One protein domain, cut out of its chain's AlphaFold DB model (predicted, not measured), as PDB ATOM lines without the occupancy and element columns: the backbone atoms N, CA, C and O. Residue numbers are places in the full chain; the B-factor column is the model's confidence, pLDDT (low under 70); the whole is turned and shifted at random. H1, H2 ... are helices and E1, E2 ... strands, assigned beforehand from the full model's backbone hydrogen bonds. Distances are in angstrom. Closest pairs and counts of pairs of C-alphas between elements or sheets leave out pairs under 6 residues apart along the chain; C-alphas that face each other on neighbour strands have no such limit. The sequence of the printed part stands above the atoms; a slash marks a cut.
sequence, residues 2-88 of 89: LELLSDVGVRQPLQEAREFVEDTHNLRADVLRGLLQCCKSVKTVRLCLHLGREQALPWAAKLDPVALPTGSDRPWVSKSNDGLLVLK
ATOM      1  N   LEU A   2       0.442  31.632 -31.166       97.19
ATOM      2  CA  LEU A   2       1.518  32.315 -30.419       97.19
ATOM      3  C   LEU A   2       2.331  33.316 -31.261       97.19
ATOM      4  O   LEU A   2       2.701  34.368 -30.749       97.19
ATOM      5  N   GLU A   3       2.557  33.027 -32.546       96.31
ATOM      6  CA  GLU A   3       3.192  33.964 -33.487       96.31
ATOM      7  C   GLU A   3       2.349  35.235 -33.679       96.31
ATOM      8  O   GLU A   3       2.861  36.335 -33.493       96.31
ATOM      9  N   LEU A   4       1.041  35.097 -33.914       96.38
ATOM     10  CA  LEU A   4       0.109  36.228 -34.010       96.38
ATOM     11  C   LEU A   4       0.118  37.069 -32.724       96.38
ATOM     12  O   LEU A   4       0.269  38.286 -32.774       96.38
ATOM     13  N   LEU A   5       0.069  36.424 -31.552       97.25
ATOM     14  CA  LEU A   5       0.152  37.116 -30.258       97.25
ATOM     15  C   LEU A   5       1.498  37.829 -30.041       97.25
ATOM     16  O   LEU A   5       1.567  38.830 -29.325       97.25
ATOM     17  N   SER A   6       2.584  37.335 -30.641       96.25
ATOM     18  CA  SER A   6       3.887  38.009 -30.596       96.25
ATOM     19  C   SER A   6       3.918  39.306 -31.406       96.25
ATOM     20  O   SER A   6       4.651  40.225 -31.037       96.25
ATOM     21  N   ASP A   7       3.042  39.443 -32.399       95.69
ATOM     22  CA  ASP A   7       2.920  40.629 -33.248       95.69
ATOM     23  C   ASP A   7       1.929  41.679 -32.719       95.69
ATOM     24  O   ASP A   7       1.879  42.800 -33.243       95.69
ATOM     25  N   VAL A   8       1.187  41.367 -31.650       95.75
ATOM     26  CA  VAL A   8       0.227  42.298 -31.037       95.75
ATOM     27  C   VAL A   8       0.931  43.556 -30.537       95.75
ATOM     28  O   VAL A   8       1.940  43.486 -29.821       95.75
ATOM     29  N   GLY A   9       0.396  44.709 -30.936       91.38
ATOM     30  CA  GLY A   9       0.955  46.030 -30.654       91.38
ATOM     31  C   GLY A   9       2.147  46.424 -31.536       91.38
ATOM     32  O   GLY A   9       2.713  47.491 -31.321       91.38
ATOM     33  N   VAL A  10       2.530  45.584 -32.509       91.62
ATOM     34  CA  VAL A  10       3.550  45.889 -33.532       91.62
ATOM     35  C   VAL A  10       2.907  45.955 -34.914       91.62
ATOM     36  O   VAL A  10       2.983  46.979 -35.585       91.62
ATOM     37  N   ARG A  11       2.271  44.856 -35.333       92.12
ATOM     38  CA  ARG A  11       1.624  44.704 -36.649       92.12
ATOM     39  C   ARG A  11       0.180  44.232 -36.559       92.12
ATOM     40  O   ARG A  11      -0.518  44.242 -37.564       92.12
ATOM     41  N   GLN A  12      -0.229  43.767 -35.385       93.62
ATOM     42  CA  GLN A  12      -1.541  43.184 -35.152       93.62
ATOM     43  C   GLN A  12      -2.253  43.982 -34.056       93.62
ATOM     44  O   GLN A  12      -1.637  44.237 -33.009       93.62
ATOM     45  N   PRO A  13      -3.508  44.404 -34.278       93.38
ATOM     46  CA  PRO A  13      -4.298  45.048 -33.248       93.38
ATOM     47  C   PRO A  13      -4.715  44.040 -32.171       93.38
ATOM     48  O   PRO A  13      -4.852  42.840 -32.425       93.38
ATOM     49  N   LEU A  14      -4.931  44.518 -30.944       94.56
ATOM     50  CA  LEU A  14      -5.324  43.640 -29.832       94.56
ATOM     51  C   LEU A  14      -6.685  42.976 -30.085       94.56
ATOM     52  O   LEU A  14      -6.883  41.825 -29.705       94.56
ATOM     53  N   GLN A  15      -7.607  43.695 -30.724       93.62
ATOM     54  CA  GLN A  15      -8.958  43.205 -30.985       93.62
ATOM     55  C   GLN A  15      -8.964  41.994 -31.933       93.62
ATOM     56  O   GLN A  15      -9.587  40.987 -31.616       93.62
ATOM     57  N   GLU A  16      -8.184  42.030 -33.015       94.25
ATOM     58  CA  GLU A  16      -8.045  40.896 -33.945       94.25
ATOM     59  C   GLU A  16      -7.448  39.665 -33.244       94.25
ATOM     60  O   GLU A  16      -7.896  38.536 -33.435       94.25
ATOM     61  N   ALA A  17      -6.481  39.876 -32.346       95.69
ATOM     62  CA  ALA A  17      -5.936  38.793 -31.539       95.69
ATOM     63  C   ALA A  17      -6.960  38.180 -30.570       95.69
ATOM     64  O   ALA A  17      -6.883  36.980 -30.306       95.69
ATOM     65  N   ARG A  18      -7.906  38.968 -30.038       95.94
ATOM     66  CA  ARG A  18      -8.997  38.451 -29.191       95.94
ATOM     67  C   ARG A  18      -9.913  37.541 -29.994       95.94
ATOM     68  O   ARG A  18     -10.132  36.414 -29.563       95.94
ATOM     69  N   GLU A  19     -10.381  38.019 -31.143       96.31
ATOM     70  CA  GLU A  19     -11.263  37.273 -32.047       96.31
ATOM     71  C   GLU A  19     -10.599  35.966 -32.489       96.31
ATOM     72  O   GLU A  19     -11.176  34.893 -32.356       96.31
ATOM     73  N   PHE A  20      -9.320  36.018 -32.874       96.12
ATOM     74  CA  PHE A  20      -8.577  34.815 -33.243       96.12
ATOM     75  C   PHE A  20      -8.452  33.802 -32.092       96.12
ATOM     76  O   PHE A  20      -8.461  32.591 -32.318       96.12
ATOM     77  N   VAL A  21      -8.261  34.267 -30.852       97.62
ATOM     78  CA  VAL A  21      -8.123  33.377 -29.688       97.62
ATOM     79  C   VAL A  21      -9.449  32.691 -29.345       97.62
ATOM     80  O   VAL A  21      -9.409  31.538 -28.906       97.62
ATOM     81  N   GLU A  22     -10.590  33.318 -29.618       96.38
ATOM     82  CA  GLU A  22     -11.928  32.762 -29.364       96.38
ATOM     83  C   GLU A  22     -12.137  31.424 -30.085       96.38
ATOM     84  O   GLU A  22     -12.591  30.438 -29.495       96.38
ATOM     85  N   ASP A  23     -11.630  31.324 -31.313       96.44
ATOM     86  CA  ASP A  23     -11.719  30.121 -32.144       96.44
ATOM     87  C   ASP A  23     -10.792  28.970 -31.697       96.44
ATOM     88  O   ASP A  23     -10.739  27.906 -32.318       96.44
ATOM     89  N   THR A  24     -10.061  29.117 -30.584       97.19
ATOM     90  CA  THR A  24      -9.044  28.146 -30.135       97.19
ATOM     91  C   THR A  24      -9.505  27.180 -29.036       97.19
ATOM     92  O   THR A  24      -8.680  26.532 -28.387       97.19
ATOM     93  N   HIS A  25     -10.816  27.028 -28.829       95.19
ATOM     94  CA  HIS A  25     -11.406  26.194 -27.767       95.19
ATOM     95  C   HIS A  25     -10.901  24.734 -27.731       95.19
ATOM     96  O   HIS A  25     -10.775  24.159 -26.649       95.19
ATOM     97  N   ASN A  26     -10.551  24.154 -28.886       95.75
ATOM     98  CA  ASN A  26     -10.077  22.767 -29.018       95.75
ATOM     99  C   ASN A  26      -8.559  22.583 -28.848       95.75
ATOM    100  O   ASN A  26      -8.043  21.484 -29.078       95.75
ATOM    101  N   LEU A  27      -7.806  23.623 -28.472       97.06
ATOM    102  CA  LEU A  27      -6.369  23.467 -28.269       97.06
ATOM    103  C   LEU A  27      -6.048  22.483 -27.141       97.06
ATOM    104  O   LEU A  27      -6.615  22.502 -26.047       97.06
ATOM    105  N   ARG A  28      -5.049  21.642 -27.407       97.75
ATOM    106  CA  ARG A  28      -4.475  20.724 -26.426       97.75
ATOM    107  C   ARG A  28      -3.595  21.495 -25.445       97.75
ATOM    108  O   ARG A  28      -2.558  22.040 -25.823       97.75
ATOM    109  N   ALA A  29      -4.024  21.545 -24.185       97.75
ATOM    110  CA  ALA A  29      -3.362  22.332 -23.146       97.75
ATOM    111  C   ALA A  29      -1.931  21.859 -22.839       97.75
ATOM    112  O   ALA A  29      -1.069  22.675 -22.537       97.75
ATOM    113  N   ASP A  30      -1.655  20.559 -22.939       97.69
ATOM    114  CA  ASP A  30      -0.328  19.973 -22.734       97.69
ATOM    115  C   ASP A  30       0.674  20.406 -23.812       97.69
ATOM    116  O   ASP A  30       1.799  20.787 -23.484       97.69
ATOM    117  N   VAL A  31       0.246  20.426 -25.078       98.25
ATOM    118  CA  VAL A  31       1.060  20.923 -26.196       98.25
ATOM    119  C   VAL A  31       1.286  22.426 -26.061       98.25
ATOM    120  O   VAL A  31       2.421  22.892 -26.159       98.25
ATOM    121  N   LEU A  32       0.222  23.191 -25.787       98.44
ATOM    122  CA  LEU A  32       0.318  24.638 -25.598       98.44
ATOM    123  C   LEU A  32       1.255  24.992 -24.434       98.44
ATOM    124  O   LEU A  32       2.090  25.880 -24.578       98.44
ATOM    125  N   ARG A  33       1.178  24.262 -23.314       98.25
ATOM    126  CA  ARG A  33       2.092  24.416 -22.176       98.25
ATOM    127  C   ARG A  33       3.549  24.232 -22.593       98.25
ATOM    128  O   ARG A  33       4.360  25.089 -22.264       98.25
ATOM    129  N   GLY A  34       3.872  23.167 -23.331       98.31
ATOM    130  CA  GLY A  34       5.240  22.925 -23.804       98.31
ATOM    131  C   GLY A  34       5.771  24.068 -24.677       98.31
ATOM    132  O   GLY A  34       6.890  24.536 -24.483       98.31
ATOM    133  N   LEU A  35       4.936  24.593 -25.578       98.38
ATOM    134  CA  LEU A  35       5.296  25.749 -26.406       98.38
ATOM    135  C   LEU A  35       5.501  27.024 -25.575       98.38
ATOM    136  O   LEU A  35       6.451  27.769 -25.812       98.38
ATOM    137  N   LEU A  36       4.634  27.275 -24.589       98.31
ATOM    138  CA  LEU A  36       4.735  28.436 -23.704       98.31
ATOM    139  C   LEU A  36       5.977  28.370 -22.806       98.31
ATOM    140  O   LEU A  36       6.614  29.400 -22.600       98.31
ATOM    141  N   GLN A  37       6.370  27.185 -22.330       98.12
ATOM    142  CA  GLN A  37       7.592  26.984 -21.539       98.12
ATOM    143  C   GLN A  37       8.865  27.352 -22.313       98.12
ATOM    144  O   GLN A  37       9.813  27.872 -21.728       98.12
ATOM    145  N   CYS A  38       8.884  27.130 -23.628       97.62
ATOM    146  CA  CYS A  38      10.006  27.499 -24.494       97.62
ATOM    147  C   CYS A  38       9.892  28.919 -25.082       97.62
ATOM    148  O   CYS A  38      10.795  29.373 -25.790       97.62
ATOM    149  N   CYS A  39       8.791  29.631 -24.825       97.75
ATOM    150  CA  CYS A  39       8.549  30.943 -25.405       97.75
ATOM    151  C   CYS A  39       9.400  32.014 -24.706       97.75
ATOM    152  O   CYS A  39       9.244  32.287 -23.520       97.75
ATOM    153  N   LYS A  40      10.282  32.672 -25.466       95.81
ATOM    154  CA  LYS A  40      11.165  33.738 -24.949       95.81
ATOM    155  C   LYS A  40      10.459  35.089 -24.781       95.81
ATOM    156  O   LYS A  40      11.000  36.000 -24.163       95.81
ATOM    157  N   SER A  41       9.267  35.238 -25.356       97.12
ATOM    158  CA  SER A  41       8.487  36.474 -25.306       97.12
ATOM    159  C   SER A  41       7.538  36.458 -24.110       97.12
ATOM    160  O   SER A  41       6.447  35.891 -24.179       97.12
ATOM    161  N   VAL A  42       7.918  37.150 -23.031       97.31
ATOM    162  CA  VAL A  42       7.062  37.336 -21.842       97.31
ATOM    163  C   VAL A  42       5.699  37.930 -22.220       97.31
ATOM    164  O   VAL A  42       4.669  37.486 -21.713       97.31
ATOM    165  N   LYS A  43       5.678  38.888 -23.160       97.25
ATOM    166  CA  LYS A  43       4.444  39.481 -23.702       97.25
ATOM    167  C   LYS A  43       3.506  38.404 -24.239       97.25
ATOM    168  O   LYS A  43       2.337  38.374 -23.878       97.25
ATOM    169  N   THR A  44       4.025  37.526 -25.093       98.12
ATOM    170  CA  THR A  44       3.238  36.483 -25.761       98.12
ATOM    171  C   THR A  44       2.661  35.497 -24.754       98.12
ATOM    172  O   THR A  44       1.483  35.160 -24.842       98.12
ATOM    173  N   VAL A  45       3.463  35.076 -23.771       98.44
ATOM    174  CA  VAL A  45       3.022  34.144 -22.724       98.44
ATOM    175  C   VAL A  45       1.903  34.757 -21.892       98.44
ATOM    176  O   VAL A  45       0.834  34.162 -21.763       98.44
ATOM    177  N   ARG A  46       2.103  35.979 -21.383       98.06
ATOM    178  CA  ARG A  46       1.081  36.662 -20.581       98.06
ATOM    179  C   ARG A  46      -0.180  36.969 -21.372       98.06
ATOM    180  O   ARG A  46      -1.269  36.794 -20.840       98.06
ATOM    181  N   LEU A  47      -0.050  37.406 -22.624       97.81
ATOM    182  CA  LEU A  47      -1.200  37.720 -23.465       97.81
ATOM    183  C   LEU A  47      -2.026  36.463 -23.760       97.81
ATOM    184  O   LEU A  47      -3.245  36.507 -23.652       97.81
ATOM    185  N   CYS A  48      -1.373  35.332 -24.046       98.19
ATOM    186  CA  CYS A  48      -2.048  34.047 -24.227       98.19
ATOM    187  C   CYS A  48      -2.849  33.656 -22.976       98.19
ATOM    188  O   CYS A  48      -4.044  33.380 -23.068       98.19
ATOM    189  N   LEU A  49      -2.221  33.706 -21.796       97.88
ATOM    190  CA  LEU A  49      -2.897  33.404 -20.530       97.88
ATOM    191  C   LEU A  49      -4.043  34.378 -20.237       97.88
ATOM    192  O   LEU A  49      -5.101  33.957 -19.773       97.88
ATOM    193  N   HIS A  50      -3.840  35.670 -20.495       97.38
ATOM    194  CA  HIS A  50      -4.838  36.709 -20.266       97.38
ATOM    195  C   HIS A  50      -6.086  36.491 -21.125       97.38
ATOM    196  O   HIS A  50      -7.175  36.369 -20.568       97.38
ATOM    197  N   LEU A  51      -5.922  36.369 -22.446       97.44
ATOM    198  CA  LEU A  51      -7.037  36.189 -23.378       97.44
ATOM    199  C   LEU A  51      -7.760  34.860 -23.153       97.44
ATOM    200  O   LEU A  51      -8.986  34.821 -23.122       97.44
ATOM    201  N   GLY A  52      -7.011  33.781 -22.901       97.75
ATOM    202  CA  GLY A  52      -7.607  32.483 -22.597       97.75
ATOM    203  C   GLY A  52      -8.506  32.507 -21.362       97.75
ATOM    204  O   GLY A  52      -9.556  31.872 -21.351       97.75
ATOM    205  N   ARG A  53      -8.121  33.258 -20.324       97.06
ATOM    206  CA  ARG A  53      -8.932  33.426 -19.107       97.06
ATOM    207  C   ARG A  53     -10.111  34.354 -19.319       97.06
ATOM    208  O   ARG A  53     -11.199  34.053 -18.845       97.06
ATOM    209  N   GLU A  54      -9.881  35.470 -20.000       96.75
ATOM    210  CA  GLU A  54     -10.915  36.456 -20.309       96.75
ATOM    211  C   GLU A  54     -12.083  35.823 -21.074       96.75
ATOM    212  O   GLU A  54     -13.238  36.118 -20.785       96.75
ATOM    213  N   GLN A  55     -11.778  34.907 -21.991       97.50
ATOM    214  CA  GLN A  55     -12.758  34.204 -22.818       97.50
ATOM    215  C   GLN A  55     -13.165  32.833 -22.248       97.50
ATOM    216  O   GLN A  55     -13.835  32.055 -22.921       97.50
ATOM    217  N   ALA A  56     -12.745  32.509 -21.020       97.56
ATOM    218  CA  ALA A  56     -13.041  31.245 -20.342       97.56
ATOM    219  C   ALA A  56     -12.720  29.979 -21.171       97.56
ATOM    220  O   ALA A  56     -13.433  28.974 -21.105       97.56
ATOM    221  N   LEU A  57     -11.628  29.998 -21.944       98.12
ATOM    222  CA  LEU A  57     -11.284  28.895 -22.838       98.12
ATOM    223  C   LEU A  57     -10.857  27.640 -22.053       98.12
ATOM    224  O   LEU A  57     -10.063  27.740 -21.109       98.12
ATOM    225  N   PRO A  58     -11.291  26.426 -22.459       97.50
ATOM    226  CA  PRO A  58     -11.056  25.198 -21.690       97.50
ATOM    227  C   PRO A  58      -9.582  24.869 -21.439       97.50
ATOM    228  O   PRO A  58      -9.237  24.231 -20.442       97.50
ATOM    229  N   TRP A  59      -8.694  25.267 -22.353       97.62
ATOM    230  CA  TRP A  59      -7.259  25.060 -22.197       97.62
ATOM    231  C   TRP A  59      -6.642  26.012 -21.172       97.62
ATOM    232  O   TRP A  59      -5.678  25.628 -20.516       97.62
ATOM    233  N   ALA A  60      -7.201  27.210 -20.974       97.50
ATOM    234  CA  ALA A  60      -6.631  28.223 -20.089       97.50
ATOM    235  C   ALA A  60      -6.699  27.796 -18.618       97.50
ATOM    236  O   ALA A  60      -5.737  27.986 -17.877       97.50
ATOM    237  N   ALA A  61      -7.791  27.138 -18.215       96.19
ATOM    238  CA  ALA A  61      -7.956  26.583 -16.870       96.19
ATOM    239  C   ALA A  61      -6.977  25.435 -16.550       96.19
ATOM    240  O   ALA A  61      -6.784  25.092 -15.388       96.19
ATOM    241  N   LYS A  62      -6.359  24.830 -17.573       97.12
ATOM    242  CA  LYS A  62      -5.410  23.712 -17.439       97.12
ATOM    243  C   LYS A  62      -3.946  24.167 -17.420       97.12
ATOM    244  O   LYS A  62      -3.052  23.327 -17.313       97.12
ATOM    245  N   LEU A  63      -3.692  25.468 -17.575       97.00
ATOM    246  CA  LEU A  63      -2.354  26.049 -17.544       97.00
ATOM    247  C   LEU A  63      -2.064  26.631 -16.158       97.00
ATOM    248  O   LEU A  63      -2.825  27.455 -15.655       97.00
ATOM    249  N   ASP A  64      -0.932  26.236 -15.578       95.06
ATOM    250  CA  ASP A  64      -0.387  26.842 -14.365       95.06
ATOM    251  C   ASP A  64       0.592  27.972 -14.745       95.06
ATOM    252  O   ASP A  64       1.647  27.685 -15.318       95.06
ATOM    253  N   PRO A  65       0.286  29.248 -14.446       92.88
ATOM    254  CA  PRO A  65       1.172  30.374 -14.743       92.88
ATOM    255  C   PRO A  65       2.501  30.322 -14.005       92.88
ATOM    256  O   PRO A  65       3.478  30.854 -14.518       92.88
ATOM    257  N   VAL A  66       2.542  29.711 -12.815       93.56
ATOM    258  CA  VAL A  66       3.767  29.631 -12.005       93.56
ATOM    259  C   VAL A  66       4.814  28.767 -12.712       93.56
ATOM    260  O   VAL A  66       6.013  28.997 -12.576       93.56
ATOM    261  N   ALA A  67       4.365  27.815 -13.532       94.88
ATOM    262  CA  ALA A  67       5.215  26.947 -14.339       94.88
ATOM    263  C   ALA A  67       5.591  27.539 -15.715       94.88
ATOM    264  O   ALA A  67       6.186  26.834 -16.538       94.88
ATOM    265  N   LEU A  68       5.221  28.794 -16.004       97.38
ATOM    266  CA  LEU A  68       5.425  29.448 -17.298       97.38
ATOM    267  C   LEU A  68       6.327  30.686 -17.168       97.38
ATOM    268  O   LEU A  68       6.328  31.343 -16.128       97.38
ATOM    269  N   PRO A  69       7.085  31.054 -18.221       97.06
ATOM    270  CA  PRO A  69       7.982  32.207 -18.189       97.06
ATOM    271  C   PRO A  69       7.194  33.523 -18.309       97.06
ATOM    272  O   PRO A  69       7.214  34.207 -19.333       97.06
ATOM    273  N   THR A  70       6.482  33.890 -17.243       97.06
ATOM    274  CA  THR A  70       5.702  35.129 -17.156       97.06
ATOM    275  C   THR A  70       6.553  36.332 -16.754       97.06
ATOM    276  O   THR A  70       6.048  37.446 -16.770       97.06
ATOM    277  N   GLY A  71       7.847  36.185 -16.465       95.56
ATOM    278  CA  GLY A  71       8.725  37.306 -16.106       95.56
ATOM    279  C   GLY A  71       8.582  37.729 -14.639       95.56
ATOM    280  O   GLY A  71       8.461  36.880 -13.766       95.56
ATOM    281  N   SER A  72       8.658  39.032 -14.353       94.50
ATOM    282  CA  SER A  72       8.616  39.557 -12.978       94.50
ATOM    283  C   SER A  72       7.196  39.666 -12.409       94.50
ATOM    284  O   SER A  72       6.205  39.528 -13.112       94.50
ATOM    285  N   ASP A  73       7.071  40.016 -11.137       94.75
ATOM    286  CA  ASP A  73       5.804  40.333 -10.463       94.75
ATOM    287  C   ASP A  73       5.206  41.704 -10.846       94.75
ATOM    288  O   ASP A  73       4.175  42.119 -10.315       94.75
ATOM    289  N   ARG A  74       5.824  42.430 -11.786       96.06
ATOM    290  CA  ARG A  74       5.332  43.728 -12.265       96.06
ATOM    291  C   ARG A  74       4.473  43.565 -13.516       96.06
ATOM    292  O   ARG A  74       4.726  42.656 -14.310       96.06
ATOM    293  N   PRO A  75       3.487  44.449 -13.756       96.44
ATOM    294  CA  PRO A  75       2.774  44.479 -15.027       96.44
ATOM    295  C   PRO A  75       3.737  44.677 -16.202       96.44
ATOM    296  O   PRO A  75       4.644  45.507 -16.143       96.44
ATOM    297  N   TRP A  76       3.515  43.934 -17.281       96.31
ATOM    298  CA  TRP A  76       4.158  44.199 -18.560       96.31
ATOM    299  C   TRP A  76       3.329  45.264 -19.276       96.31
ATOM    300  O   TRP A  76       2.113  45.108 -19.396       96.31
ATOM    301  N   VAL A  77       3.961  46.354 -19.711       95.25
ATOM    302  CA  VAL A  77       3.269  47.499 -20.316       95.25
ATOM    303  C   VAL A  77       3.943  47.876 -21.625       95.25
ATOM    304  O   VAL A  77       5.165  48.003 -21.675       95.25
ATOM    305  N   SER A  78       3.152  48.105 -22.670       92.75
ATOM    306  CA  SER A  78       3.631  48.700 -23.919       92.75
ATOM    307  C   SER A  78       2.599  49.645 -24.514       92.75
ATOM    308  O   SER A  78       1.395  49.436 -24.370       92.75
ATOM    309  N   LYS A  79       3.079  50.679 -25.203       91.00
ATOM    310  CA  LYS A  79       2.247  51.600 -25.975       91.00
ATOM    311  C   LYS A  79       2.169  51.116 -27.419       91.00
ATOM    312  O   LYS A  79       3.194  50.855 -28.039       91.00
ATOM    313  N   SER A  80       0.955  51.038 -27.940       84.56
ATOM    314  CA  SER A  80       0.646  50.705 -29.327       84.56
ATOM    315  C   SER A  80      -0.335  51.724 -29.911       84.56
ATOM    316  O   SER A  80      -0.781  52.637 -29.209       84.56
ATOM    317  N   ASN A  81      -0.686  51.554 -31.185       82.75
ATOM    318  CA  ASN A  81      -1.709  52.372 -31.839       82.75
ATOM    319  C   ASN A  81      -3.099  52.195 -31.200       82.75
ATOM    320  O   ASN A  81      -3.879  53.141 -31.197       82.75
ATOM    321  N   ASP A  82      -3.360  51.043 -30.571       82.06
ATOM    322  CA  ASP A  82      -4.610  50.748 -29.855       82.06
ATOM    323  C   ASP A  82      -4.608  51.279 -28.407       82.06
ATOM    324  O   ASP A  82      -5.528  51.028 -27.631       82.06
ATOM    325  N   GLY A  83      -3.549  51.991 -28.006       89.44
ATOM    326  CA  GLY A  83      -3.344  52.471 -26.642       89.44
ATOM    327  C   GLY A  83      -2.354  51.618 -25.846       89.44
ATOM    328  O   GLY A  83      -1.410  51.041 -26.394       89.44
ATOM    329  N   LEU A  84      -2.519  51.604 -24.520       93.69
ATOM    330  CA  LEU A  84      -1.631  50.886 -23.605       93.69
ATOM    331  C   LEU A  84      -2.086  49.434 -23.430       93.69
ATOM    332  O   LEU A  84      -3.151  49.173 -22.877       93.69
ATOM    333  N   LEU A  85      -1.232  48.491 -23.823       94.31
ATOM    334  CA  LEU A  85      -1.386  47.084 -23.480       94.31
ATOM    335  C   LEU A  85      -0.765  46.843 -22.105       94.31
ATOM    336  O   LEU A  85       0.451  46.961 -21.951       94.31
ATOM    337  N   VAL A  86      -1.595  46.488 -21.123       95.25
ATOM    338  CA  VAL A  86      -1.176  46.185 -19.748       95.25
ATOM    339  C   VAL A  86      -1.484  44.724 -19.435       95.25
ATOM    340  O   VAL A  86      -2.644  44.329 -19.360       95.25
ATOM    341  N   LEU A  87      -0.444  43.923 -19.209       95.81
ATOM    342  CA  LEU A  87      -0.556  42.503 -18.881       95.81
ATOM    343  C   LEU A  87      -0.105  42.261 -17.443       95.81
ATOM    344  O   LEU A  87       1.074  42.422 -17.102       95.81
ATOM    345  N   LYS A  88      -1.056  41.862 -16.599       92.62
ATOM    346  CA  LYS A  88      -0.799  41.521 -15.197       92.62
ATOM    347  C   LYS A  88       0.105  40.275 -15.089       92.62
ATOM    348  O   LYS A  88       0.170  39.513 -16.058       92.62
TER     349      LYS A  88
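What this domain is: This is residues 2 to 88 of the 89 residues of the protein "Transcriptional regulator, AbiEi antitoxin, Type IV TA system" of Pseudomonas flavescens (UniProt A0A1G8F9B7). One helix, H4, runs through the middle, with three shorter helices, H1, H2 and H3, set round it and a two-stranded hairpin, E1 and E2, at the end of the body away from H3. The long unnamed stretch of residues 55 to 75 leads from the end of H4 back to this hairpin. The 87 printed residues have four named helices, then two named strands, in the order H1 H2 H3 H4 E1 E2; the sheet E1 - E2 is antiparallel and the class is mixed, helices and strands. The whole is compact, with a radius of gyration of the C-alphas of 12.2 A and spans of 33 by 29 by 19 A.

How they stand to each other: H1, residues 2 to 7, touches H4, residues 42 to 54, with residues 43 to 48 of H4 alone; the closest C-alphas, of Ser 6 and Thr 44, are 5.1 A apart. Their steep tilt is 69 degrees, only just short of about perpendicular. H2, residues 14 to 22, only just touches H4, with 3 pairs of C-alphas within 8 A, the closest Arg 18 and Leu 51 at 6.5 A. H3, residues 29 to 37, is close to H4 but not clearly touching: the closest C-alphas, of Leu 36 and Val 45, are 6.0 A apart. E1, residues 76 to 80, and E2, residues 83 to 87, form an antiparallel hairpin, with N 78 and O 85 within hydrogen-bond range at 3.0 A. The closest C-alphas of H4 and E2, of Arg 46 and Leu 87, are 6.3 A apart. In H1, H2, H3 and H4 every O i to N i+4 pair is within hydrogen-bond range.

Where its parts are: H1 begins at C-alpha 2 (1.518, 32.315, -30.419) and is 8.9 A long; H2 measures 12.7 A and H3 12.0 A. H4 is 18.1 A long, from C-alpha 42 at (7.062, 37.336, -21.842). E1 measures 13.1 A; E2, 12.9 A, ends at C-alpha 87 (-0.556, 42.503, -18.881).

The domain as a whole: The two C-alphas farthest apart, of Asp 30 and Asn 81, are 33.7 A apart. The printed part has no cut, and the link from H4 to E1, 21 residues, is long. The mean pLDDT of the printed part is 95.7, and no printed residue is under 70.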